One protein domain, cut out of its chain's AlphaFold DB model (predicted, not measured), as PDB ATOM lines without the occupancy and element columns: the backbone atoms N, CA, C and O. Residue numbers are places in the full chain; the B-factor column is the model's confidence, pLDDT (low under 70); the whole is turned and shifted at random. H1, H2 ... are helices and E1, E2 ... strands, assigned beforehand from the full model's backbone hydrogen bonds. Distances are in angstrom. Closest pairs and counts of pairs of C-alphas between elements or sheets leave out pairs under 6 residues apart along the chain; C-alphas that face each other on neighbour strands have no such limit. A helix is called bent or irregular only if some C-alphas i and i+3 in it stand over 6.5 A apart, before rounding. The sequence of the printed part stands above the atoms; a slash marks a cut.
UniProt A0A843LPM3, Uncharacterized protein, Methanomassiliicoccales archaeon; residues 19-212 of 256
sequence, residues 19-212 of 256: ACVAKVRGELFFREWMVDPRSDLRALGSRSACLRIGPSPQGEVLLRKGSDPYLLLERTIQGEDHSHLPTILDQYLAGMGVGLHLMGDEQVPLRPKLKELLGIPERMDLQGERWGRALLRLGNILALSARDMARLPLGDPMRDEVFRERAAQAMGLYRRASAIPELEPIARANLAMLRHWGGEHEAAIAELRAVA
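Overview. This is residues 19 to 212 of the 256 residues of an uncharacterized protein of Methanomassiliicoccales archaeon (UniProt A0A843LPM3). Three long helices, H7, H8 and H9, make an up-and-down bundle, and H10 folds back along H9. H4 packs on H7 and is paired with H3, and the small strand hairpin E1 and E2 lies at the end of the long axis far from H10. The printed part has 194 residues, with ten named helices and two named strands in the order H1, H2, E1, E2, then H3 to H10; the sheet, E1 - E2, is antiparallel and the class is mostly helix. The whole is compact, with a radius of gyration of the C-alphas of 18.4 A and spans of 58 by 41 by 31 A.

Arrangement. Start at H1, residues 19 to 25: it is close to but not clearly touching H8, residues 156 to 177, the closest C-alphas being Arg 25 and Val 162, 7.0 A apart. H2, residues 37 to 43, is apart from H1. In the hairpin of E1, residues 49 to 52, and E2, residues 60 to 63, N 51 and O 61 are 2.9 A apart, within hydrogen-bond range. H3, residues 69 to 78, touches H4, residues 85 to 95, in a helical hairpin, closest at C-alphas Thr 76 and Leu 85, 6.0 A, with a shallow tilt of 25 degrees. H4 touches residues 130 to 138 of H7, residues 129 to 150, closest at C-alphas Asp 90 and Ala 134, 4.4 A, at a steep tilt of 45 degrees. H5, residues 114 to 118, and H6, residues 120 to 123, are close to but not clearly touching H7, with closest C-alphas 6.3 A and 7.6 A away. H7 touches H8, closest at C-alphas Gly 139 and Ala 170, 4.2 A, opposite ways at a shallow tilt of 5 degrees. H9, residues 181 to 197, touches residues 167 to 177 of H8, closest at C-alphas Tyr 174 and Ala 187, 5.1 A. H10, residues 201 to 211, touches H9, closest at C-alphas Ala 192 and Ala 204, 4.4 A. Every O i to N i+4 pair is within hydrogen-bond range in H1, H3, H4, H5, H7 and H10; H8 has 17 of 18, H9 11 of 13, H2 1 of 3 with 2 of 4 O i to N i+3 pairs, and H6 is too short.

Along the chain. Find C-alpha 19 at (45.947, 38.392, 12.213), where H1 begins. H7 runs 31.1 A from C-alpha 129 at (41.353, 1.006, -3.336), H8 31.0 A with a kink of 27 degrees near residue 167, and H9 25.3 A. H9 is irregular, C-alphas 182 and 185 being 7.3 A apart. H10 ends at C-alpha 211, (58.356, 6.090, -9.751).

Size, cuts and confidence. The C-alphas of Gly 54 and Ala 206, 59.2 A apart, are the two farthest apart. The printed part has no cut, and the links H1 to H2 and H4 to H5 are long. pLDDT is under 70 at residues 24 to 26, 31 to 69 and 109 to 112.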
ATOM      1  N   ALA A  19      47.387  38.627  12.075       72.19
ATOM      2  CA  ALA A  19      45.947  38.392  12.213       72.19
ATOM      3  C   ALA A  19      45.301  37.882  10.910       72.19
ATOM      4  O   ALA A  19      44.482  36.962  10.931       72.19
ATOM      5  N   CYS A  20      45.695  38.442   9.761       70.88
ATOM      6  CA  CYS A  20      45.254  37.949   8.458       70.88
ATOM      7  C   CYS A  20      45.833  36.567   8.170       70.88
ATOM      8  O   CYS A  20      45.102  35.703   7.694       70.88
ATOM      9  N   VAL A  21      47.094  36.322   8.534       71.31
ATOM     10  CA  VAL A  21      47.691  34.985   8.434       71.31
ATOM     11  C   VAL A  21      46.925  33.979   9.283       71.31
ATOM     12  O   VAL A  21      46.573  32.930   8.766       71.31
ATOM     13  N   ALA A  22      46.588  34.292  10.536       73.25
ATOM     14  CA  ALA A  22      45.812  33.398  11.399       73.25
ATOM     15  C   ALA A  22      44.430  33.071  10.805       73.25
ATOM     16  O   ALA A  22      44.000  31.918  10.825       73.25
ATOM     17  N   LYS A  23      43.763  34.067  10.208       70.62
ATOM     18  CA  LYS A  23      42.478  33.872   9.526       70.62
ATOM     19  C   LYS A  23      42.604  32.945   8.316       70.62
ATOM     20  O   LYS A  23      41.779  32.055   8.150       70.62
ATOM     21  N   VAL A  24      43.632  33.133   7.487       67.62
ATOM     22  CA  VAL A  24      43.848  32.293   6.299       67.62
ATOM     23  C   VAL A  24      44.385  30.908   6.688       67.62
ATOM     24  O   VAL A  24      43.998  29.920   6.078       67.62
ATOM     25  N   ARG A  25      45.194  30.795   7.750       69.62
ATOM     26  CA  ARG A  25      45.701  29.527   8.305       69.62
ATOM     27  C   ARG A  25      44.554  28.588   8.675       69.62
ATOM     28  O   ARG A  25      44.646  27.402   8.368       69.62
ATOM     29  N   GLY A  26      43.466  29.127   9.233       65.50
ATOM     30  CA  GLY A  26      42.260  28.378   9.596       65.50
ATOM     31  C   GLY A  26      41.333  27.985   8.436       65.50
ATOM     32  O   GLY A  26      40.421  27.187   8.656       65.50
ATOM     33  N   GLU A  27      41.540  28.499   7.222       72.44
ATOM     34  CA  GLU A  27      40.676  28.262   6.055       72.44
ATOM     35  C   GLU A  27      41.430  27.606   4.897       72.44
ATOM     36  O   GLU A  27      42.638  27.774   4.744       72.44
ATOM     37  N   LEU A  28      40.728  26.869   4.033       72.88
ATOM     38  CA  LEU A  28      41.346  26.403   2.791       72.88
ATOM     39  C   LEU A  28      41.632  27.597   1.883       72.88
ATOM     40  O   LEU A  28      40.755  28.425   1.639       72.88
ATOM     41  N   PHE A  29      42.868  27.682   1.399       73.56
ATOM     42  CA  PHE A  29      43.315  28.782   0.558       73.56
ATOM     43  C   PHE A  29      43.798  28.232  -0.775       73.56
ATOM     44  O   PHE A  29      44.707  27.411  -0.807       73.56
ATOM     45  N   PHE A  30      43.201  28.724  -1.852       72.62
ATOM     46  CA  PHE A  30      43.629  28.489  -3.227       72.62
ATOM     47  C   PHE A  30      43.842  29.862  -3.855       72.62
ATOM     48  O   PHE A  30      43.071  30.771  -3.570       72.62
ATOM     49  N   ARG A  31      44.902  30.087  -4.628       63.44
ATOM     50  CA  ARG A  31      45.226  31.433  -5.138       63.44
ATOM     51  C   ARG A  31      44.471  31.764  -6.429       63.44
ATOM     52  O   ARG A  31      44.128  32.923  -6.653       63.44
ATOM     53  N   GLU A  32      44.167  30.765  -7.251       57.19
ATOM     54  CA  GLU A  32      43.504  30.933  -8.549       57.19
ATOM     55  C   GLU A  32      41.980  30.759  -8.432       57.19
ATOM     56  O   GLU A  32      41.421  29.714  -8.743       57.19
ATOM     57  N   TRP A  33      41.274  31.806  -7.993       51.75
ATOM     58  CA  TRP A  33      39.798  31.846  -7.932       51.75
ATOM     59  C   TRP A  33      39.151  32.252  -9.272       51.75
ATOM     60  O   TRP A  33      38.080  32.854  -9.289       51.75
ATOM     61  N   MET A  34      39.795  31.988 -10.412       37.91
ATOM     62  CA  MET A  34      39.319  32.478 -11.719       37.91
ATOM     63  C   MET A  34      38.496  31.464 -12.519       37.91
ATOM     64  O   MET A  34      38.401  31.565 -13.739       37.91
ATOM     65  N   VAL A  35      37.839  30.523 -11.844       44.78
ATOM     66  CA  VAL A  35      36.750  29.762 -12.459       44.78
ATOM     67  C   VAL A  35      35.448  30.339 -11.924       44.78
ATOM     68  O   VAL A  35      35.192  30.290 -10.722       44.78
ATOM     69  N   ASP A  36      34.650  30.935 -12.814       41.62
ATOM     70  CA  ASP A  36      33.303  31.408 -12.499       41.62
ATOM     71  C   ASP A  36      32.561  30.289 -11.740       41.62
ATOM     72  O   ASP A  36      32.425  29.183 -12.274       41.62
ATOM     73  N   PRO A  37      32.045  30.522 -10.520       43.41
ATOM     74  CA  PRO A  37      31.205  29.543  -9.827       43.41
ATOM     75  C   PRO A  37      30.066  29.004 -10.717       43.41
ATOM     76  O   PRO A  37      29.579  27.890 -10.522       43.41
ATOM     77  N   ARG A  38      29.655  29.772 -11.742       42.31
ATOM     78  CA  ARG A  38      28.653  29.399 -12.751       42.31
ATOM     79  C   ARG A  38      29.145  28.400 -13.804       42.31
ATOM     80  O   ARG A  38      28.295  27.758 -14.424       42.31
ATOM     81  N   SER A  39      30.452  28.258 -14.049       41.78
ATOM     82  CA  SER A  39      30.989  27.208 -14.933       41.78
ATOM     83  C   SER A  39      31.143  25.868 -14.214       41.78
ATOM     84  O   SER A  39      30.957  24.832 -14.845       41.78
ATOM     85  N   ASP A  40      31.367  25.877 -12.895       42.69
ATOM     86  CA  ASP A  40      31.456  24.665 -12.061       42.69
ATOM     87  C   ASP A  40      30.111  23.904 -11.994       42.69
ATOM     88  O   ASP A  40      30.057  22.685 -12.166       42.69
ATOM     89  N   LEU A  41      28.982  24.625 -11.907       44.22
ATOM     90  CA  LEU A  41      27.634  24.034 -11.995       44.22
ATOM     91  C   LEU A  41      27.354  23.318 -13.332       44.22
ATOM     92  O   LEU A  41      26.463  22.473 -13.390       44.22
ATOM     93  N   ARG A  42      28.084  23.656 -14.404       42.09
ATOM     94  CA  ARG A  42      27.915  23.069 -15.746       42.09
ATOM     95  C   ARG A  42      28.872  21.903 -16.019       42.09
ATOM     96  O   ARG A  42      28.614  21.138 -16.944       42.09
ATOM     97  N   ALA A  43      29.971  21.797 -15.266       41.62
ATOM     98  CA  ALA A  43      31.080  20.878 -15.544       41.62
ATOM     99  C   ALA A  43      30.925  19.499 -14.882       41.62
ATOM    100  O   ALA A  43      31.443  18.507 -15.397       41.62
ATOM    101  N   LEU A  44      30.157  19.396 -13.793       44.78
ATOM    102  CA  LEU A  44      29.673  18.101 -13.322       44.78
ATOM    103  C   LEU A  44      28.710  17.560 -14.383       44.78
ATOM    104  O   LEU A  44      27.627  18.108 -14.557       44.78
ATOM    105  N   GLY A  45      29.103  16.499 -15.095       42.50
ATOM    106  CA  GLY A  45      28.412  15.887 -16.245       42.50
ATOM    107  C   GLY A  45      26.943  15.452 -16.068       42.50
ATOM    108  O   GLY A  45      26.404  14.736 -16.912       42.50
ATOM    109  N   SER A  46      26.248  15.890 -15.023       42.09
ATOM    110  CA  SER A  46      24.797  16.032 -15.008       42.09
ATOM    111  C   SER A  46      24.383  17.149 -15.970       42.09
ATOM    112  O   SER A  46      24.506  18.329 -15.660       42.09
ATOM    113  N   ARG A  47      23.876  16.772 -17.150       40.38
ATOM    114  CA  ARG A  47      23.236  17.662 -18.136       40.38
ATOM    115  C   ARG A  47      22.079  18.454 -17.492       40.38
ATOM    116  O   ARG A  47      20.920  18.067 -17.632       40.38
ATOM    117  N   SER A  48      22.363  19.537 -16.773       46.91
ATOM    118  CA  SER A  48      21.346  20.459 -16.270       46.91
ATOM    119  C   SER A  48      21.019  21.475 -17.356       46.91
ATOM    120  O   SER A  48      21.901  22.195 -17.825       46.91
ATOM    121  N   ALA A  49      19.752  21.538 -17.758       47.75
ATOM    122  CA  ALA A  49      19.258  22.625 -18.588       47.75
ATOM    123  C   ALA A  49      18.906  23.808 -17.674       47.75
ATOM    124  O   ALA A  49      18.274  23.629 -16.635       47.75
ATOM    125  N   CYS A  50      19.306  25.020 -18.041       50.09
ATOM    126  CA  CYS A  50      18.844  26.232 -17.369       50.09
ATOM    127  C   CYS A  50      17.717  26.836 -18.210       50.09
ATOM    128  O   CYS A  50      17.948  27.188 -19.366       50.09
ATOM    129  N   LEU A  51      16.505  26.933 -17.657       44.16
ATOM    130  CA  LEU A  51      15.401  27.642 -18.299       44.16
ATOM    131  C   LEU A  51      15.389  29.076 -17.772       44.16
ATOM    132  O   LEU A  51      15.127  29.309 -16.594       44.16
ATOM    133  N   ARG A  52      15.683  30.044 -18.640       50.88
ATOM    134  CA  ARG A  52      15.639  31.465 -18.291       50.88
ATOM    135  C   ARG A  52      14.292  32.056 -18.684       50.88
ATOM    136  O   ARG A  52      13.950  32.077 -19.864       50.88
ATOM    137  N   ILE A  53      13.558  32.573 -17.704       48.50
ATOM    138  CA  ILE A  53      12.322  33.322 -17.921       48.50
ATOM    139  C   ILE A  53      12.636  34.812 -17.738       48.50
ATOM    140  O   ILE A  53      12.694  35.328 -16.627       48.50
ATOM    141  N   GLY A  54      12.850  35.511 -18.855       48.09
ATOM    142  CA  GLY A  54      13.053  36.965 -18.890       48.09
ATOM    143  C   GLY A  54      14.516  37.446 -18.809       48.09
ATOM    144  O   GLY A  54      15.455  36.653 -18.708       48.09
ATOM    145  N   PRO A  55      14.745  38.773 -18.891       52.22
ATOM    146  CA  PRO A  55      16.082  39.361 -19.006       52.22
ATOM    147  C   PRO A  55      16.840  39.468 -17.673       52.22
ATOM    148  O   PRO A  55      18.035  39.749 -17.687       52.22
ATOM    149  N   SER A  56      16.202  39.208 -16.530       42.12
ATOM    150  CA  SER A  56      16.833  39.266 -15.202       42.12
ATOM    151  C   SER A  56      17.424  37.905 -14.789       42.12
ATOM    152  O   SER A  56      16.780  36.884 -15.042       42.12
ATOM    153  N   PRO A  57      18.580  37.859 -14.091       45.12
ATOM    154  CA  PRO A  57      19.100  36.633 -13.465       45.12
ATOM    155  C   PRO A  57      18.146  36.038 -12.413       45.12
ATOM    156  O   PRO A  57      18.294  34.892 -12.010       45.12
ATOM    157  N   GLN A  58      17.163  36.817 -11.952       48.84
ATOM    158  CA  GLN A  58      16.174  36.401 -10.953       48.84
ATOM    159  C   GLN A  58      15.086  35.476 -11.529       48.84
ATOM    160  O   GLN A  58      14.331  34.886 -10.763       48.84
ATOM    161  N   GLY A  59      14.993  35.350 -12.859       39.16
ATOM    162  CA  GLY A  59      14.018  34.497 -13.550       39.16
ATOM    163  C   GLY A  59      14.570  33.141 -14.005       39.16
ATOM    164  O   GLY A  59      13.976  32.495 -14.868       39.16
ATOM    165  N   GLU A  60      15.733  32.724 -13.499       50.09
ATOM    166  CA  GLU A  60      16.377  31.472 -13.901       50.09
ATOM    167  C   GLU A  60      15.869  30.287 -13.072       50.09
ATOM    168  O   GLU A  60      16.011  30.236 -11.851       50.09
ATOM    169  N   VAL A  61      15.291  29.299 -13.758       47.75
ATOM    170  CA  VAL A  61      14.869  28.022 -13.183       47.75
ATOM    171  C   VAL A  61      15.857  26.948 -13.628       47.75
ATOM    172  O   VAL A  61      15.924  26.567 -14.801       47.75
ATOM    173  N   LEU A  62      16.640  26.442 -12.676       52.53
ATOM    174  CA  LEU A  62      17.547  25.314 -12.887       52.53
ATOM    175  C   LEU A  62      16.735  24.021 -13.024       52.53
ATOM    176  O   LEU A  62      16.271  23.457 -12.032       52.53
ATOM    177  N   LEU A  63      16.596  23.515 -14.250       46.22
ATOM    178  CA  LEU A  63      16.013  22.201 -14.509       46.22
ATOM    179  C   LEU A  63      17.091  21.140 -14.241       46.22
ATOM    180  O   LEU A  63      17.830  20.712 -15.135       46.22
ATOM    181  N   ARG A  64      17.227  20.748 -12.970       46.12
ATOM    182  CA  ARG A  64      18.147  19.685 -12.542       46.12
ATOM    183  C   ARG A  64      17.666  18.339 -13.104       46.12
ATOM    184  O   ARG A  64      16.585  17.874 -12.755       46.12
ATOM    185  N   LYS A  65      18.475  17.680 -13.940       40.19
ATOM    186  CA  LYS A  65      18.392  16.224 -14.147       40.19
ATOM    187  C   LYS A  65      19.435  15.572 -13.243       40.19
ATOM    188  O   LYS A  65      20.616  15.583 -13.571       40.19
ATOM    189  N   GLY A  66      18.985  15.026 -12.116       51.94
ATOM    190  CA  GLY A  66      19.822  14.292 -11.163       51.94
ATOM    191  C   GLY A  66      19.843  14.907  -9.763       51.94
ATOM    192  O   GLY A  66      19.686  16.116  -9.589       51.94
ATOM    193  N   SER A  67      20.014  14.043  -8.762       54.62
ATOM    194  CA  SER A  67      20.321  14.436  -7.387       54.62
ATOM    195  C   SER A  67      21.637  15.208  -7.353       54.62
ATOM    196  O   SER A  67      22.613  14.778  -7.962       54.62
ATOM    197  N   ASP A  68      21.663  16.321  -6.626       65.94
ATOM    198  CA  ASP A  68      22.886  17.067  -6.333       65.94
ATOM    199  C   ASP A  68      23.968  16.111  -5.773       65.94
ATOM    200  O   ASP A  68      23.713  15.471  -4.745       65.94
ATOM    201  N   PRO A  69      25.142  15.965  -6.423       69.38
ATOM    202  CA  PRO A  69      26.188  15.039  -5.979       69.38
ATOM    203  C   PRO A  69      26.647  15.312  -4.547       69.38
ATOM    204  O   PRO A  69      27.045  14.392  -3.835       69.38
ATOM    205  N   TYR A  70      26.546  16.570  -4.113       75.00
ATOM    206  CA  TYR A  70      26.853  16.952  -2.748       75.00
ATOM    207  C   TYR A  70      25.818  16.415  -1.748       75.00
ATOM    208  O   TYR A  70      26.194  15.837  -0.732       75.00
ATOM    209  N   LEU A  71      24.520  16.513  -2.062       76.94
ATOM    210  CA  LEU A  71      23.457  15.965  -1.206       76.94
ATOM    211  C   LEU A  71      23.541  14.440  -1.091       76.94
ATOM    212  O   LEU A  71      23.195  13.882  -0.053       76.94
ATOM    213  N   LEU A  72      23.975  13.756  -2.155       81.69
ATOM    214  CA  LEU A  72      24.223  12.315  -2.103       81.69
ATOM    215  C   LEU A  72      25.349  11.995  -1.113       81.69
ATOM    216  O   LEU A  72      25.156  11.158  -0.237       81.69
ATOM    217  N   LEU A  73      26.480  12.699  -1.214       85.19
ATOM    218  CA  LEU A  73      27.608  12.543  -0.296       85.19
ATOM    219  C   LEU A  73      27.205  12.826   1.159       85.19
ATOM    220  O   LEU A  73      27.497  12.015   2.034       85.19
ATOM    221  N   GLU A  74      26.480  13.917   1.422       84.88
ATOM    222  CA  GLU A  74      25.977  14.230   2.767       84.88
ATOM    223  C   GLU A  74      25.089  13.124   3.334       84.88
ATOM    224  O   GLU A  74      25.272  12.714   4.480       84.88
ATOM    225  N   ARG A  75      24.148  12.608   2.535       85.44
ATOM    226  CA  ARG A  75      23.270  11.510   2.960       85.44
ATOM    227  C   ARG A  75      24.058  10.251   3.290       85.44
ATOM    228  O   ARG A  75      23.726   9.584   4.261       85.44
ATOM    229  N   THR A  76      25.094   9.928   2.520       87.25
ATOM    230  CA  THR A  76      25.943   8.758   2.790       87.25
ATOM    231  C   THR A  76      26.818   8.947   4.032       87.25
ATOM    232  O   THR A  76      27.090   7.981   4.738       87.25
ATOM    233  N   ILE A  77      27.241  10.179   4.332       88.50
ATOM    234  CA  ILE A  77      27.974  10.494   5.568       88.50
ATOM    235  C   ILE A  77      27.054  10.402   6.794       88.50
ATOM    236  O   ILE A  77      27.494   9.959   7.849       88.50
ATOM    237  N   GLN A  78      25.795  10.835   6.670       88.31
ATOM    238  CA  GLN A  78      24.820  10.848   7.769       88.31
ATOM    239  C   GLN A  78      24.075   9.519   7.960       88.31
ATOM    240  O   GLN A  78      23.466   9.315   9.008       88.31
ATOM    241  N   GLY A  79      24.062   8.653   6.946       87.75
ATOM    242  CA  GLY A  79      23.431   7.337   7.015       87.75
ATOM    243  C   GLY A  79      24.197   6.365   7.912       87.75
ATOM    244  O   GLY A  79      25.329   6.625   8.289       87.75
ATOM    245  N   GLU A  80      23.588   5.227   8.237       83.38
ATOM    246  CA  GLU A  80      24.246   4.166   9.021       83.38
ATOM    247  C   GLU A  80      25.168   3.285   8.160       83.38
ATOM    248  O   GLU A  80      26.124   2.696   8.662       83.38
ATOM    249  N   ASP A  81      24.890   3.196   6.853       86.62
ATOM    250  CA  ASP A  81      25.687   2.428   5.897       86.62
ATOM    251  C   ASP A  81      26.654   3.331   5.118       86.62
ATOM    252  O   ASP A  81      26.256   4.160   4.293       86.62
ATOM    253  N   HIS A  82      27.949   3.122   5.356       89.31
ATOM    254  CA  HIS A  82      29.042   3.851   4.711       89.31
ATOM    255  C   HIS A  82      29.762   3.041   3.625       89.31
ATOM    256  O   HIS A  82      30.789   3.485   3.110       89.31
ATOM    257  N   SER A  83      29.241   1.874   3.240       87.50
ATOM    258  CA  SER A  83      29.854   0.984   2.241       87.50
ATOM    259  C   SER A  83      30.136   1.673   0.897       87.50
ATOM    260  O   SER A  83      31.165   1.430   0.264       87.50
ATOM    261  N   HIS A  84      29.261   2.590   0.479       89.06
ATOM    262  CA  HIS A  84      29.394   3.342  -0.772       89.06
ATOM    263  C   HIS A  84      30.155   4.667  -0.639       89.06
ATOM    264  O   HIS A  84      30.484   5.280  -1.661       89.06
ATOM    265  N   LEU A  85      30.470   5.104   0.585       91.94
ATOM    266  CA  LEU A  85      31.134   6.384   0.836       91.94
ATOM    267  C   LEU A  85      32.463   6.534   0.077       91.94
ATOM    268  O   LEU A  85      32.644   7.584  -0.540       91.94
ATOM    269  N   PRO A  86      33.363   5.526   0.024       93.19
ATOM    270  CA  PRO A  86      34.628   5.658  -0.697       93.19
ATOM    271  C   PRO A  86      34.438   5.987  -2.178       93.19
ATOM    272  O   PRO A  86      35.115   6.855  -2.721       93.19
ATOM    273  N   THR A  87      33.483   5.318  -2.825       89.88
ATOM    274  CA  THR A  87      33.190   5.505  -4.249       89.88
ATOM    275  C   THR A  87      32.571   6.871  -4.515       89.88
ATOM    276  O   THR A  87      32.996   7.562  -5.438       89.88
ATOM    277  N   ILE A  88      31.590   7.273  -3.702       89.69
ATOM    278  CA  ILE A  88      30.904   8.561  -3.860       89.69
ATOM    279  C   ILE A  88      31.882   9.713  -3.611       89.69
ATOM    280  O   ILE A  88      31.894  10.677  -4.373       89.69
ATOM    281  N   LEU A  89      32.742   9.597  -2.597       91.38
ATOM    282  CA  LEU A  89      33.744  10.608  -2.279       91.38
ATOM    283  C   LEU A  89      34.826  10.713  -3.365       91.38
ATOM    284  O   LEU A  89      35.117  11.822  -3.806       91.38
ATOM    285  N   ASP A  90      35.382   9.591  -3.844       90.38
ATOM    286  CA  ASP A  90      36.343   9.577  -4.965       90.38
ATOM    287  C   ASP A  90      35.751  10.258  -6.207       90.38
ATOM    288  O   ASP A  90      36.363  11.165  -6.773       90.38
ATOM    289  N   GLN A  91      34.526   9.887  -6.593       86.31
ATOM    290  CA  GLN A  91      33.837  10.476  -7.745       86.31
ATOM    291  C   GLN A  91      33.529  11.961  -7.555       86.31
ATOM    292  O   GLN A  91      33.691  12.740  -8.492       86.31
ATOM    293  N   TYR A  92      33.107  12.363  -6.355       86.69
ATOM    294  CA  TYR A  92      32.830  13.760  -6.041       86.69
ATOM    295  C   TYR A  92      34.094  14.617  -6.178       86.69
ATOM    296  O   TYR A  92      34.075  15.635  -6.870       86.69
ATOM    297  N   LEU A  93      35.207  14.176  -5.584       88.00
ATOM    298  CA  LEU A  93      36.492  14.878  -5.638       88.00
ATOM    299  C   LEU A  93      37.078  14.892  -7.057       88.00
ATOM    300  O   LEU A  93      37.585  15.918  -7.505       88.00
ATOM    301  N   ALA A  94      36.961  13.785  -7.794       84.31
ATOM    302  CA  ALA A  94      37.341  13.730  -9.205       84.31
ATOM    303  C   ALA A  94      36.511  14.708 -10.053       84.31
ATOM    304  O   ALA A  94      37.056  15.422 -10.888       84.31
ATOM    305  N   GLY A  95      35.199  14.781  -9.804       79.31
ATOM    306  CA  GLY A  95      34.284  15.709 -10.470       79.31
ATOM    307  C   GLY A  95      34.533  17.181 -10.131       79.31
ATOM    308  O   GLY A  95      34.110  18.051 -10.884       79.31
ATOM    309  N   MET A  96      35.239  17.468  -9.034       77.44
ATOM    310  CA  MET A  96      35.756  18.804  -8.713       77.44
ATOM    311  C   MET A  96      37.054  19.148  -9.459       77.44
ATOM    312  O   MET A  96      37.582  20.238  -9.272       77.44
ATOM    313  N   GLY A  97      37.599  18.233 -10.265       78.75
ATOM    314  CA  GLY A  97      38.858  18.446 -10.979       78.75
ATOM    315  C   GLY A  97      40.110  18.163 -10.148       78.75
ATOM    316  O   GLY A  97      41.216  18.435 -10.605       78.75
ATOM    317  N   VAL A  98      39.976  17.588  -8.947       87.12
ATOM    318  CA  VAL A  98      41.140  17.128  -8.179       87.12
ATOM    319  C   VAL A  98      41.695  15.894  -8.877       87.12
ATOM    320  O   VAL A  98      40.957  14.925  -9.026       87.12
ATOM    321  N   GLY A  99      42.961  15.898  -9.301       88.75
ATOM    322  CA  GLY A  99      43.634  14.754  -9.936       88.75
ATOM    323  C   GLY A  99      44.021  13.646  -8.948       88.75
ATOM    324  O   GLY A  99      44.001  13.858  -7.736       88.75
ATOM    325  N   LEU A 100      44.342  12.445  -9.452       93.88
ATOM    326  CA  LEU A 100      45.028  11.424  -8.638       93.88
ATOM    327  C   LEU A 100      46.512  11.761  -8.531       93.88
ATOM    328  O   LEU A 100      47.068  11.706  -7.441       93.88
ATOM    329  N   HIS A 101      47.102  12.173  -9.651       93.94
ATOM    330  CA  HIS A 101      48.448  12.716  -9.745       93.94
ATOM    331  C   HIS A 101      48.404  14.230  -9.551       93.94
ATOM    332  O   HIS A 101      47.720  14.919 -10.306       93.94
ATOM    333  N   LEU A 102      49.107  14.704  -8.526       92.75
ATOM    334  CA  LEU A 102      49.232  16.106  -8.147       92.75
ATOM    335  C   LEU A 102      50.190  16.831  -9.094       92.75
ATOM    336  O   LEU A 102      51.381  16.532  -9.100       92.75
ATOM    337  N   MET A 103      49.694  17.798  -9.852       88.00
ATOM    338  CA  MET A 103      50.500  18.584 -10.793       88.00
ATOM    339  C   MET A 103      50.721  20.018 -10.326       88.00
ATOM    340  O   MET A 103      51.733  20.642 -10.643       88.00
ATOM    341  N   GLY A 104      49.780  20.550  -9.554       85.12
ATOM    342  CA  GLY A 104      49.730  21.947  -9.178       85.12
ATOM    343  C   GLY A 104      48.878  22.822 -10.105       85.12
ATOM    344  O   GLY A 104      48.601  23.969  -9.756       85.12
ATOM    345  N   ASP A 105      48.471  22.348 -11.274       80.88
ATOM    346  CA  ASP A 105      47.607  23.107 -12.184       80.88
ATOM    347  C   ASP A 105      46.109  22.871 -11.922       80.88
ATOM    348  O   ASP A 105      45.255  23.411 -12.628       80.88
ATOM    349  N   GLU A 106      45.770  22.073 -10.906       80.88
ATOM    350  CA  GLU A 106      44.392  21.766 -10.550       80.88
ATOM    351  C   GLU A 106      43.649  23.009 -10.045       80.88
ATOM    352  O   GLU A 106      43.959  23.583  -8.998       80.88
ATOM    353  N   GLN A 107      42.589  23.377 -10.762       74.19
ATOM    354  CA  GLN A 107      41.691  24.469 -10.399       74.19
ATOM    355  C   GLN A 107      40.532  23.930  -9.562       74.19
ATOM    356  O   GLN A 107      39.446  23.655 -10.070       74.19
ATOM    357  N   VAL A 108      40.782  23.740  -8.267       74.69
ATOM    358  CA  VAL A 108      39.775  23.215  -7.337       74.69
ATOM    359  C   VAL A 108      38.776  24.323  -6.979       74.69
ATOM    360  O   VAL A 108      39.166  25.315  -6.357       74.69
ATOM    361  N   PRO A 109      37.482  24.182  -7.321       68.12
ATOM    362  CA  PRO A 109      36.489  25.188  -6.990       68.12
ATOM    363  C   PRO A 109      36.264  25.227  -5.478       68.12
ATOM    364  O   PRO A 109      36.129  24.191  -4.814       68.12
ATOM    365  N   LEU A 110      36.161  26.434  -4.921       65.75
ATOM    366  CA  LEU A 110      35.766  26.594  -3.528       65.75
ATOM    367  C   LEU A 110      34.284  26.322  -3.375       65.75
ATOM    368  O   LEU A 110      33.427  27.164  -3.640       65.75
ATOM    369  N   ARG A 111      34.001  25.114  -2.905       66.88
ATOM    370  CA  ARG A 111      32.662  24.708  -2.520       66.88
ATOM    371  C   ARG A 111      32.481  24.892  -1.018       66.88
ATOM    372  O   ARG A 111      33.401  24.582  -0.249       66.88
ATOM    373  N   PRO A 112      31.297  25.358  -0.577       55.94
ATOM    374  CA  PRO A 112      30.925  25.264   0.825       55.94
ATOM    375  C   PRO A 112      31.182  23.830   1.295       55.94
ATOM    376  O   PRO A 112      30.843  22.886   0.584       55.94
ATOM    377  N   LYS A 113      31.784  23.675   2.478       70.62
ATOM    378  CA  LYS A 113      31.972  22.383   3.162       70.62
ATOM    379  C   LYS A 113      33.106  21.478   2.657       70.62
ATOM    380  O   LYS A 113      33.271  20.382   3.181       70.62
ATOM    381  N   LEU A 114      33.992  21.946   1.770       78.38
ATOM    382  CA  LEU A 114      35.235  21.215   1.442       78.38
ATOM    383  C   LEU A 114      36.080  20.900   2.695       78.38
ATOM    384  O   LEU A 114      36.655  19.822   2.820       78.38
ATOM    385  N   LYS A 115      36.083  21.821   3.664       81.81
ATOM    386  CA  LYS A 115      36.714  21.641   4.978       81.81
ATOM    387  C   LYS A 115      36.096  20.494   5.785       81.81
ATOM    388  O   LYS A 115      36.816  19.806   6.499       81.81
ATOM    389  N   GLU A 116      34.790  20.259   5.657       85.00
ATOM    390  CA  GLU A 116      34.121  19.131   6.316       85.00
ATOM    391  C   GLU A 116      34.573  17.798   5.709       85.00
ATOM    392  O   GLU A 116      34.798  16.840   6.447       85.00
ATOM    393  N   LEU A 117      34.791  17.757   4.387       88.31
ATOM    394  CA  LEU A 117      35.278  16.559   3.695       88.31
ATOM    395  C   LEU A 117      36.682  16.149   4.154       88.31
ATOM    396  O   LEU A 117      36.957  14.961   4.305       88.31
ATOM    397  N   LEU A 118      37.553  17.124   4.430       89.81
ATOM    398  CA  LEU A 118      38.898  16.872   4.957       89.81
ATOM    399  C   LEU A 118      38.896  16.262   6.364       89.81
ATOM    400  O   LEU A 118      39.867  15.612   6.731       89.81
ATOM    401  N   GLY A 119      37.812  16.429   7.129       89.75
ATOM    402  CA  GLY A 119      37.650  15.811   8.447       89.75
ATOM    403  C   GLY A 119      37.118  14.375   8.409       89.75
ATOM    404  O   GLY A 119      37.122  13.702   9.439       89.75
ATOM    405  N   ILE A 120      36.654  13.875   7.256       91.44
ATOM    406  CA  ILE A 120      36.122  12.504   7.140       91.44
ATOM    407  C   ILE A 120      37.186  11.458   7.508       91.44
ATOM    408  O   ILE A 120      36.876  10.593   8.327       91.44
ATOM    409  N   PRO A 121      38.436  11.525   7.003       91.94
ATOM    410  CA  PRO A 121      39.443  10.509   7.299       91.94
ATOM    411  C   PRO A 121      39.869  10.432   8.769       91.94
ATOM    412  O   PRO A 121      40.516   9.456   9.143       91.94
ATOM    413  N   GLU A 122      39.575  11.450   9.582       90.38
ATOM    414  CA  GLU A 122      39.820  11.438  11.033       90.38
ATOM    415  C   GLU A 122      38.701  10.720  11.797       90.38
ATOM    416  O   GLU A 122      38.930  10.158  12.863       90.38
ATOM    417  N   ARG A 123      37.482  10.741  11.250       90.06
ATOM    418  CA  ARG A 123      36.281  10.146  11.859       90.06
ATOM    419  C   ARG A 123      36.026   8.727  11.370       90.06
ATOM    420  O   ARG A 123      35.348   7.959  12.043       90.06
ATOM    421  N   MET A 124      36.525   8.407  10.181       88.88
ATOM    422  CA  MET A 124      36.273   7.162   9.472       88.88
ATOM    423  C   MET A 124      37.565   6.651   8.844       88.88
ATOM    424  O   MET A 124      38.292   7.401   8.188       88.88
ATOM    425  N   ASP A 125      37.820   5.355   8.999       87.25
ATOM    426  CA  ASP A 125      38.897   4.668   8.295       87.25
ATOM    427  C   ASP A 125      38.343   3.437   7.582       87.25
ATOM    428  O   ASP A 125      38.143   2.371   8.166       87.25
ATOM    429  N   LEU A 126      38.003   3.638   6.313       90.19
ATOM    430  CA  LEU A 126      37.444   2.604   5.456       90.19
ATOM    431  C   LEU A 126      38.574   1.835   4.762       90.19
ATOM    432  O   LEU A 126      39.734   2.234   4.787       90.19
ATOM    433  N   GLN A 127      38.244   0.700   4.153       88.19
ATOM    434  CA  GLN A 127      39.226  -0.158   3.490       88.19
ATOM    435  C   GLN A 127      39.027  -0.160   1.971       88.19
ATOM    436  O   GLN A 127      37.933   0.104   1.465       88.19
ATOM    437  N   GLY A 128      40.094  -0.497   1.248       91.94
ATOM    438  CA  GLY A 128      40.069  -0.744  -0.193       91.94
ATOM    439  C   GLY A 128      40.524   0.423  -1.073       91.94
ATOM    440  O   GLY A 128      40.663   1.570  -0.648       91.94
ATOM    441  N   GLU A 129      40.736   0.109  -2.351       94.75
ATOM    442  CA  GLU A 129      41.353   1.006  -3.336       94.75
ATOM    443  C   GLU A 129      40.592   2.328  -3.516       94.75
ATOM    444  O   GLU A 129      41.197   3.397  -3.595       94.75
ATOM    445  N   ARG A 130      39.253   2.293  -3.534       94.56
ATOM    446  CA  ARG A 130      38.424   3.503  -3.684       94.56
ATOM    447  C   ARG A 130      38.618   4.482  -2.536       94.56
ATOM    448  O   ARG A 130      38.646   5.688  -2.765       94.56
ATOM    449  N   TRP A 131      38.803   3.966  -1.324       95.81
ATOM    450  CA  TRP A 131      39.107   4.806  -0.176       95.81
ATOM    451  C   TRP A 131      40.498   5.418  -0.314       95.81
ATOM    452  O   TRP A 131      40.641   6.628  -0.186       95.81
ATOM    453  N   GLY A 132      41.498   4.623  -0.702       96.81
ATOM    454  CA  GLY A 132      42.839   5.131  -0.993       96.81
ATOM    455  C   GLY A 132      42.864   6.230  -2.061       96.81
ATOM    456  O   GLY A 132      43.539   7.243  -1.887       96.81
ATOM    457  N   ARG A 133      42.075   6.093  -3.136       97.44
ATOM    458  CA  ARG A 133      41.913   7.137  -4.166       97.44
ATOM    459  C   ARG A 133      41.308   8.416  -3.590       97.44
ATOM    460  O   ARG A 133      41.812   9.505  -3.866       97.44
ATOM    461  N   ALA A 134      40.276   8.300  -2.754       96.06
ATOM    462  CA  ALA A 134      39.704   9.450  -2.058       96.06
ATOM    463  C   ALA A 134      40.735  10.126  -1.133       96.06
ATOM    464  O   ALA A 134      40.857  11.350  -1.155       96.06
ATOM    465  N   LEU A 135      41.533   9.347  -0.391       97.25
ATOM    466  CA  LEU A 135      42.616   9.859   0.456       97.25
ATOM    467  C   LEU A 135      43.684  10.605  -0.358       97.25
ATOM    468  O   LEU A 135      44.087  11.693   0.048       97.25
ATOM    469  N   LEU A 136      44.097  10.079  -1.519       97.38
ATOM    470  CA  LEU A 136      45.015  10.775  -2.431       97.38
ATOM    471  C   LEU A 136      44.459  12.139  -2.844       97.38
ATOM    472  O   LEU A 136      45.160  13.141  -2.755       97.38
ATOM    473  N   ARG A 137      43.184  12.200  -3.245       95.56
ATOM    474  CA  ARG A 137      42.543  13.451  -3.677       95.56
ATOM    475  C   ARG A 137      42.399  14.459  -2.536       95.56
ATOM    476  O   ARG A 137      42.706  15.634  -2.722       95.56
ATOM    477  N   LEU A 138      41.989  14.021  -1.346       95.50
ATOM    478  CA  LEU A 138      41.954  14.886  -0.160       95.50
ATOM    479  C   LEU A 138      43.359  15.395   0.205       95.50
ATOM    480  O   LEU A 138      43.527  16.575   0.513       95.50
ATOM    481  N   GLY A 139      44.378  14.537   0.094       96.44
ATOM    482  CA  GLY A 139      45.782  14.921   0.247       96.44
ATOM    483  C   GLY A 139      46.210  15.969  -0.777       96.44
ATOM    484  O   GLY A 139      46.825  16.963  -0.406       96.44
ATOM    485  N   ASN A 140      45.802  15.815  -2.039       95.69
ATOM    486  CA  ASN A 140      46.094  16.767  -3.112       95.69
ATOM    487  C   ASN A 140      45.467  18.141  -2.843       95.69
ATOM    488  O   ASN A 140      46.134  19.155  -3.024       95.69
ATOM    489  N   ILE A 141      44.237  18.198  -2.324       92.88
ATOM    490  CA  ILE A 141      43.604  19.457  -1.890       92.88
ATOM    491  C   ILE A 141      44.460  20.160  -0.826       92.88
ATOM    492  O   ILE A 141      44.708  21.363  -0.922       92.88
ATOM    493  N   LEU A 142      44.931  19.420   0.180       93.81
ATOM    494  CA  LEU A 142      45.793  19.961   1.232       93.81
ATOM    495  C   LEU A 142      47.164  20.394   0.697       93.81
ATOM    496  O   LEU A 142      47.663  21.441   1.104       93.81
ATOM    497  N   ALA A 143      47.748  19.643  -0.237       94.75
ATOM    498  CA  ALA A 143      49.027  19.966  -0.860       94.75
ATOM    499  C   ALA A 143      48.953  21.239  -1.722       94.75
ATOM    500  O   ALA A 143      49.800  22.121  -1.587       94.75
ATOM    501  N   LEU A 144      47.909  21.381  -2.547       91.50
ATOM    502  CA  LEU A 144      47.641  22.600  -3.325       91.50
ATOM    503  C   LEU A 144      47.469  23.810  -2.409       91.50
ATOM    504  O   LEU A 144      48.059  24.867  -2.623       91.50
ATOM    505  N   SER A 145      46.715  23.611  -1.331       89.44
ATOM    506  CA  SER A 145      46.490  24.612  -0.298       89.44
ATOM    507  C   SER A 145      47.785  24.997   0.433       89.44
ATOM    508  O   SER A 145      48.007  26.173   0.715       89.44
ATOM    509  N   ALA A 146      48.683  24.042   0.707       91.38
ATOM    510  CA  ALA A 146      50.004  24.307   1.285       91.38
ATOM    511  C   ALA A 146      50.868  25.155   0.342       91.38
ATOM    512  O   ALA A 146      51.432  26.170   0.754       91.38
ATOM    513  N   ARG A 147      50.919  24.777  -0.939       89.81
ATOM    514  CA  ARG A 147      51.665  25.494  -1.977       89.81
ATOM    515  C   ARG A 147      51.182  26.931  -2.138       89.81
ATOM    516  O   ARG A 147      51.988  27.859  -2.168       89.81
ATOM    517  N   ASP A 148      49.874  27.131  -2.239       85.81
ATOM    518  CA  ASP A 148      49.308  28.456  -2.480       85.81
ATOM    519  C   ASP A 148      49.486  29.380  -1.269       85.81
ATOM    520  O   ASP A 148      49.748  30.572  -1.446       85.81
ATOM    521  N   MET A 149      49.455  28.828  -0.051       81.94
ATOM    522  CA  MET A 149      49.844  29.556   1.159       81.94
ATOM    523  C   MET A 149      51.320  29.941   1.166       81.94
ATOM    524  O   MET A 149      51.646  31.070   1.523       81.94
ATOM    525  N   ALA A 150      52.211  29.037   0.753       82.88
ATOM    526  CA  ALA A 150      53.642  29.325   0.685       82.88
ATOM    527  C   ALA A 150      53.969  30.429  -0.338       82.88
ATOM    528  O   ALA A 150      54.965  31.133  -0.206       82.88
ATOM    529  N   ARG A 151      53.108  30.634  -1.338       81.06
ATOM    530  CA  ARG A 151      53.242  31.713  -2.329       81.06
ATOM    531  C   ARG A 151      52.728  33.070  -1.840       81.06
ATOM    532  O   ARG A 151      52.844  34.056  -2.574       81.06
ATOM    533  N   LEU A 152      52.118  33.144  -0.656       76.81
ATOM    534  CA  LEU A 152      51.742  34.422  -0.060       76.81
ATOM    535  C   LEU A 152      53.007  35.211   0.317       76.81
ATOM    536  O   LEU A 152      54.003  34.611   0.721       76.81
ATOM    537  N   PRO A 153      52.982  36.554   0.230       72.94
ATOM    538  CA  PRO A 153      54.108  37.412   0.598       72.94
ATOM    539  C   PRO A 153      54.253  37.515   2.131       72.94
ATOM    540  O   PRO A 153      54.104  38.583   2.735       72.94
ATOM    541  N   LEU A 154      54.496  36.363   2.754       71.31
ATOM    542  CA  LEU A 154      54.834  36.168   4.159       71.31
ATOM    543  C   LEU A 154      56.359  36.165   4.295       71.31
ATOM    544  O   LEU A 154      57.053  35.721   3.374       71.31
ATOM    545  N   GLY A 155      56.873  36.627   5.438       72.31
ATOM    546  CA  GLY A 155      58.285  36.434   5.780       72.31
ATOM    547  C   GLY A 155      58.627  34.943   5.890       72.31
ATOM    548  O   GLY A 155      57.767  34.151   6.286       72.31
ATOM    549  N   ASP A 156      59.864  34.577   5.549       78.38
ATOM    550  CA  ASP A 156      60.294  33.181   5.362       78.38
ATOM    551  C   ASP A 156      59.953  32.247   6.541       78.38
ATOM    552  O   ASP A 156      59.323  31.217   6.301       78.38
ATOM    553  N   PRO A 157      60.184  32.612   7.823       80.25
ATOM    554  CA  PRO A 157      59.859  31.722   8.941       80.25
ATOM    555  C   PRO A 157      58.371  31.353   9.015       80.25
ATOM    556  O   PRO A 157      58.011  30.216   9.316       80.25
ATOM    557  N   MET A 158      57.495  32.317   8.718       77.81
ATOM    558  CA  MET A 158      56.046  32.129   8.785       77.81
ATOM    559  C   MET A 158      55.517  31.389   7.555       77.81
ATOM    560  O   MET A 158      54.552  30.632   7.654       77.81
ATOM    561  N   ARG A 159      56.163  31.575   6.401       81.50
ATOM    562  CA  ARG A 159      55.894  30.798   5.188       81.50
ATOM    563  C   ARG A 159      56.189  29.315   5.419       81.50
ATOM    564  O   ARG A 159      55.322  28.483   5.155       81.50
ATOM    565  N   ASP A 160      57.355  29.012   5.981       85.25
ATOM    566  CA  ASP A 160      57.803  27.643   6.245       85.25
ATOM    567  C   ASP A 160      56.953  26.945   7.306       85.25
ATOM    568  O   ASP A 160      56.705  25.741   7.220       85.25
ATOM    569  N   GLU A 161      56.515  27.669   8.337       86.75
ATOM    570  CA  GLU A 161      55.598  27.136   9.348       86.75
ATOM    571  C   GLU A 161      54.256  26.741   8.715       86.75
ATOM    572  O   GLU A 161      53.846  25.585   8.806       86.75
ATOM    573  N   VAL A 162      53.601  27.672   8.013       84.25
ATOM    574  CA  VAL A 162      52.277  27.435   7.417       84.25
ATOM    575  C   VAL A 162      52.318  26.329   6.363       84.25
ATOM    576  O   VAL A 162      51.391  25.514   6.289       84.25
ATOM    577  N   PHE A 163      53.384  26.276   5.560       90.62
ATOM    578  CA  PHE A 163      53.583  25.198   4.599       90.62
ATOM    579  C   PHE A 163      53.679  23.842   5.305       90.62
ATOM    580  O   PHE A 163      52.921  22.930   4.973       90.62
ATOM    581  N   ARG A 164      54.560  23.717   6.310       91.06
ATOM    582  CA  ARG A 164      54.799  22.454   7.028       91.06
ATOM    583  C   ARG A 164      53.543  21.904   7.690       91.06
ATOM    584  O   ARG A 164      53.318  20.698   7.635       91.06
ATOM    585  N   GLU A 165      52.709  22.758   8.274       89.12
ATOM    586  CA  GLU A 165      51.472  22.312   8.919       89.12
ATOM    587  C   GLU A 165      50.488  21.665   7.944       89.12
ATOM    588  O   GLU A 165      49.966  20.580   8.212       89.12
ATOM    589  N   ARG A 166      50.250  22.301   6.792       88.88
ATOM    590  CA  ARG A 166      49.351  21.753   5.765       88.88
ATOM    591  C   ARG A 166      49.968  20.546   5.073       88.88
ATOM    592  O   ARG A 166      49.281  19.549   4.848       88.88
ATOM    593  N   ALA A 167      51.268  20.613   4.793       93.56
ATOM    594  CA  ALA A 167      52.018  19.514   4.209       93.56
ATOM    595  C   ALA A 167      51.947  18.261   5.095       93.56
ATOM    596  O   ALA A 167      51.693  17.175   4.582       93.56
ATOM    597  N   ALA A 168      52.064  18.394   6.421       94.38
ATOM    598  CA  ALA A 168      51.974  17.265   7.346       94.38
ATOM    599  C   ALA A 168      50.625  16.526   7.258       94.38
ATOM    600  O   ALA A 168      50.597  15.292   7.286       94.38
ATOM    601  N   GLN A 169      49.515  17.254   7.091       93.56
ATOM    602  CA  GLN A 169      48.191  16.650   6.900       93.56
ATOM    603  C   GLN A 169      48.105  15.895   5.565       93.56
ATOM    604  O   GLN A 169      47.676  14.740   5.536       93.56
ATOM    605  N   ALA A 170      48.581  16.504   4.471       96.31
ATOM    606  CA  ALA A 170      48.635  15.853   3.159       96.31
ATOM    607  C   ALA A 170      49.488  14.571   3.193       96.31
ATOM    608  O   ALA A 170      49.049  13.511   2.746       96.31
ATOM    609  N   MET A 171      50.671  14.637   3.814       96.44
ATOM    610  CA  MET A 171      51.571  13.495   4.007       96.44
ATOM    611  C   MET A 171      50.911  12.355   4.786       96.44
ATOM    612  O   MET A 171      51.122  11.186   4.462       96.44
ATOM    613  N   GLY A 172      50.111  12.673   5.809       95.94
ATOM    614  CA  GLY A 172      49.354  11.680   6.568       95.94
ATOM    615  C   GLY A 172      48.380  10.891   5.690       95.94
ATOM    616  O   GLY A 172      48.312   9.665   5.792       95.94
ATOM    617  N   LEU A 173      47.678  11.575   4.783       96.81
ATOM    618  CA  LEU A 173      46.752  10.943   3.841       96.81
ATOM    619  C   LEU A 173      47.484  10.121   2.775       96.81
ATOM    620  O   LEU A 173      47.074   8.996   2.498       96.81
ATOM    621  N   TYR A 174      48.603  10.621   2.242       97.50
ATOM    622  CA  TYR A 174      49.426   9.864   1.292       97.50
ATOM    623  C   TYR A 174      49.996   8.588   1.903       97.50
ATOM    624  O   TYR A 174      49.946   7.544   1.262       97.50
ATOM    625  N   ARG A 175      50.454   8.632   3.160       96.19
ATOM    626  CA  ARG A 175      50.946   7.442   3.872       96.19
ATOM    627  C   ARG A 175      49.863   6.374   4.043       96.19
ATOM    628  O   ARG A 175      50.144   5.185   3.951       96.19
ATOM    629  N   ARG A 176      48.623   6.789   4.313       95.50
ATOM    630  CA  ARG A 176      47.488   5.860   4.403       95.50
ATOM    631  C   ARG A 176      47.144   5.280   3.035       95.50
ATOM    632  O   ARG A 176      46.949   4.077   2.923       95.50
ATOM    633  N   ALA A 177      47.128   6.109   1.991       96.31
ATOM    634  CA  ALA A 177      46.885   5.643   0.631       96.31
ATOM    635  C   ALA A 177      47.979   4.683   0.129       96.31
ATOM    636  O   ALA A 177      47.654   3.700  -0.527       96.31
ATOM    637  N   SER A 178      49.250   4.911   0.484       95.94
ATOM    638  CA  SER A 178      50.372   4.050   0.084       95.94
ATOM    639  C   SER A 178      50.352   2.659   0.718       95.94
ATOM    640  O   SER A 178      51.122   1.799   0.307       95.94
ATOM    641  N   ALA A 179      49.498   2.416   1.718       94.69
ATOM    642  CA  ALA A 179      49.273   1.067   2.233       94.69
ATOM    643  C   ALA A 179      48.564   0.160   1.207       94.69
ATOM    644  O   ALA A 179      48.586  -1.060   1.353       94.69
ATOM    645  N   ILE A 180      47.948   0.747   0.174       95.81
ATOM    646  CA  ILE A 180      47.344   0.038  -0.956       95.81
ATOM    647  C   ILE A 180      48.394  -0.045  -2.080       95.81
ATOM    648  O   ILE A 180      48.773   1.006  -2.608       95.81
ATOM    649  N   PRO A 181      48.871  -1.247  -2.459       94.69
ATOM    650  CA  PRO A 181      49.989  -1.413  -3.393       94.69
ATOM    651  C   PRO A 181      49.806  -0.705  -4.739       94.69
ATOM    652  O   PRO A 181      50.744  -0.109  -5.259       94.69
ATOM    653  N   GLU A 182      48.591  -0.709  -5.285       94.12
ATOM    654  CA  GLU A 182      48.264  -0.084  -6.571       94.12
ATOM    655  C   GLU A 182      48.372   1.448  -6.530       94.12
ATOM    656  O   GLU A 182      48.501   2.098  -7.567       94.12
ATOM    657  N   LEU A 183      48.307   2.036  -5.333       96.44
ATOM    658  CA  LEU A 183      48.334   3.479  -5.109       96.44
ATOM    659  C   LEU A 183      49.676   3.972  -4.562       96.44
ATOM    660  O   LEU A 183      49.899   5.183  -4.537       96.44
ATOM    661  N   GLU A 184      50.569   3.072  -4.145       96.19
ATOM    662  CA  GLU A 184      51.886   3.417  -3.601       96.19
ATOM    663  C   GLU A 184      52.719   4.291  -4.557       96.19
ATOM    664  O   GLU A 184      53.182   5.347  -4.103       96.19
ATOM    665  N   PRO A 185      52.817   3.987  -5.870       96.25
ATOM    666  CA  PRO A 185      53.612   4.812  -6.778       96.25
ATOM    667  C   PRO A 185      53.033   6.222  -6.926       96.25
ATOM    668  O   PRO A 185      53.771   7.206  -6.971       96.25
ATOM    669  N   ILE A 186      51.699   6.336  -6.936       96.81
ATOM    670  CA  ILE A 186      50.984   7.617  -7.031       96.81
ATOM    671  C   ILE A 186      51.204   8.439  -5.757       96.81
ATOM    672  O   ILE A 186      51.521   9.626  -5.823       96.81
ATOM    673  N   ALA A 187      51.073   7.810  -4.585       97.25
ATOM    674  CA  ALA A 187      51.289   8.459  -3.296       97.25
ATOM    675  C   ALA A 187      52.723   8.990  -3.163       97.25
ATOM    676  O   ALA A 187      52.921  10.114  -2.697       97.25
ATOM    677  N   ARG A 188      53.720   8.213  -3.609       96.94
ATOM    678  CA  ARG A 188      55.129   8.631  -3.621       96.94
ATOM    679  C   ARG A 188      55.392   9.774  -4.587       96.94
ATOM    680  O   ARG A 188      56.048  10.736  -4.197       96.94
ATOM    681  N   ALA A 189      54.832   9.719  -5.794       97.06
ATOM    682  CA  ALA A 189      54.962  10.806  -6.757       97.06
ATOM    683  C   ALA A 189      54.339  12.114  -6.230       97.06
ATOM    684  O   ALA A 189      54.972  13.170  -6.268       97.06
ATOM    685  N   ASN A 190      53.144  12.051  -5.632       97.81
ATOM    686  CA  ASN A 190      52.498  13.222  -5.029       97.81
ATOM    687  C   ASN A 190      53.275  13.767  -3.822       97.81
ATOM    688  O   ASN A 190      53.390  14.982  -3.653       97.81
ATOM    689  N   LEU A 191      53.843  12.885  -2.994       96.94
ATOM    690  CA  LEU A 191      54.714  13.289  -1.893       96.94
ATOM    691  C   LEU A 191      55.976  13.998  -2.402       96.94
ATOM    692  O   LEU A 191      56.396  14.992  -1.812       96.94
ATOM    693  N   ALA A 192      56.566  13.520  -3.495       96.81
ATOM    694  CA  ALA A 192      57.719  14.155  -4.118       96.81
ATOM    695  C   ALA A 192      57.375  15.549  -4.670       96.81
ATOM    696  O   ALA A 192      58.117  16.496  -4.428       96.81
ATOM    697  N   MET A 193      56.210  15.716  -5.304       96.62
ATOM    698  CA  MET A 193      55.707  17.035  -5.720       96.62
ATOM    699  C   MET A 193      55.561  17.998  -4.536       96.62
ATOM    700  O   MET A 193      56.017  19.140  -4.596       96.62
ATOM    701  N   LEU A 194      54.993  17.527  -3.420       96.19
ATOM    702  CA  LEU A 194      54.881  18.321  -2.197       96.19
ATOM    703  C   LEU A 194      56.262  18.711  -1.641       96.19
ATOM    704  O   LEU A 194      56.466  19.865  -1.276       96.19
ATOM    705  N   ARG A 195      57.232  17.789  -1.622       94.75
ATOM    706  CA  ARG A 195      58.624  18.069  -1.222       94.75
ATOM    707  C   ARG A 195      59.300  19.096  -2.126       94.75
ATOM    708  O   ARG A 195      59.973  19.991  -1.622       94.75
ATOM    709  N   HIS A 196      59.073  19.017  -3.438       95.31
ATOM    710  CA  HIS A 196      59.564  20.014  -4.386       95.31
ATOM    711  C   HIS A 196      59.036  21.415  -4.034       95.31
ATOM    712  O   HIS A 196      59.826  22.354  -3.976       95.31
ATOM    713  N   TRP A 197      57.748  21.558  -3.704       93.44
ATOM    714  CA  TRP A 197      57.192  22.844  -3.251       93.44
ATOM    715  C   TRP A 197      57.707  23.303  -1.883       93.44
ATOM    716  O   TRP A 197      57.682  24.499  -1.602       93.44
ATOM    717  N   GLY A 198      58.198  22.376  -1.059       91.44
ATOM    718  CA  GLY A 198      58.897  22.661   0.195       91.44
ATOM    719  C   GLY A 198      60.386  22.993   0.037       91.44
ATOM    720  O   GLY A 198      61.048  23.223   1.044       91.44
ATOM    721  N   GLY A 199      60.922  23.005  -1.191       91.75
ATOM    722  CA  GLY A 199      62.327  23.327  -1.480       91.75
ATOM    723  C   GLY A 199      63.273  22.122  -1.571       91.75
ATOM    724  O   GLY A 199      64.442  22.284  -1.916       91.75
ATOM    725  N   GLU A 200      62.800  20.896  -1.330       93.94
ATOM    726  CA  GLU A 200      63.607  19.667  -1.413       93.94
ATOM    727  C   GLU A 200      63.714  19.152  -2.865       93.94
ATOM    728  O   GLU A 200      63.359  18.014  -3.179       93.94
ATOM    729  N   HIS A 201      64.167  20.010  -3.784       95.62
ATOM    730  CA  HIS A 201      64.065  19.778  -5.229       95.62
ATOM    731  C   HIS A 201      64.797  18.517  -5.718       95.62
ATOM    732  O   HIS A 201      64.195  17.692  -6.399       95.62
ATOM    733  N   GLU A 202      66.066  18.323  -5.347       95.88
ATOM    734  CA  GLU A 202      66.852  17.169  -5.817       95.88
ATOM    735  C   GLU A 202      66.324  15.837  -5.268       95.88
ATOM    736  O   GLU A 202      66.241  14.845  -5.994       95.88
ATOM    737  N   ALA A 203      65.892  15.822  -4.003       94.88
ATOM    738  CA  ALA A 203      65.267  14.646  -3.404       94.88
ATOM    739  C   ALA A 203      63.932  14.315  -4.091       94.88
ATOM    740  O   ALA A 203      63.653  13.150  -4.368       94.88
ATOM    741  N   ALA A 204      63.130  15.335  -4.418       96.12
ATOM    742  CA  ALA A 204      61.891  15.166  -5.167       96.12
ATOM    743  C   ALA A 204      62.129  14.621  -6.585       96.12
ATOM    744  O   ALA A 204      61.425  13.707  -7.009       96.12
ATOM    745  N   ILE A 205      63.140  15.125  -7.301       97.25
ATOM    746  CA  ILE A 205      63.508  14.641  -8.642       97.25
ATOM    747  C   ILE A 205      63.939  13.174  -8.591       97.25
ATOM    748  O   ILE A 205      63.481  12.374  -9.408       97.25
ATOM    749  N   ALA A 206      64.810  12.809  -7.645       96.62
ATOM    750  CA  ALA A 206      65.274  11.432  -7.492       96.62
ATOM    751  C   ALA A 206      64.107  10.470  -7.224       96.62
ATOM    752  O   ALA A 206      64.016   9.411  -7.848       96.62
ATOM    753  N   GLU A 207      63.186  10.876  -6.351       95.81
ATOM    754  CA  GLU A 207      61.993  10.103  -6.018       95.81
ATOM    755  C   GLU A 207      61.062   9.951  -7.228       95.81
ATOM    756  O   GLU A 207      60.668   8.834  -7.559       95.81
ATOM    757  N   LEU A 208      60.763  11.046  -7.938       95.75
ATOM    758  CA  LEU A 208      59.919  11.033  -9.136       95.75
ATOM    759  C   LEU A 208      60.510  10.152 -10.237       95.75
ATOM    760  O   LEU A 208      59.782   9.360 -10.825       95.75
ATOM    761  N   ARG A 209      61.827  10.213 -10.474       95.31
ATOM    762  CA  ARG A 209      62.515   9.320 -11.425       95.31
ATOM    763  C   ARG A 209      62.327   7.846 -11.070       95.31
ATOM    764  O   ARG A 209      62.118   7.036 -11.966       95.31
ATOM    765  N   ALA A 210      62.377   7.499  -9.783       94.56
ATOM    766  CA  ALA A 210      62.210   6.120  -9.328       94.56
ATOM    767  C   ALA A 210      60.785   5.580  -9.545       94.56
ATOM    768  O   ALA A 210      60.611   4.371  -9.683       94.56
ATOM    769  N   VAL A 211      59.776   6.459  -9.593       92.44
ATOM    770  CA  VAL A 211      58.356   6.090  -9.751       92.44
ATOM    771  C   VAL A 211      57.752   6.496 -11.105       92.44
ATOM    772  O   VAL A 211      56.558   6.301 -11.319       92.44
ATOM    773  N   ALA A 212      58.554   7.013 -12.045       86.88
ATOM    774  CA  ALA A 212      58.140   7.497 -13.372       86.88
ATOM    775  C   ALA A 212      57.798   6.367 -14.374       86.88
ATOM    776  O   ALA A 212      58.264   6.341 -15.518       86.88
TER     777      ALA A 212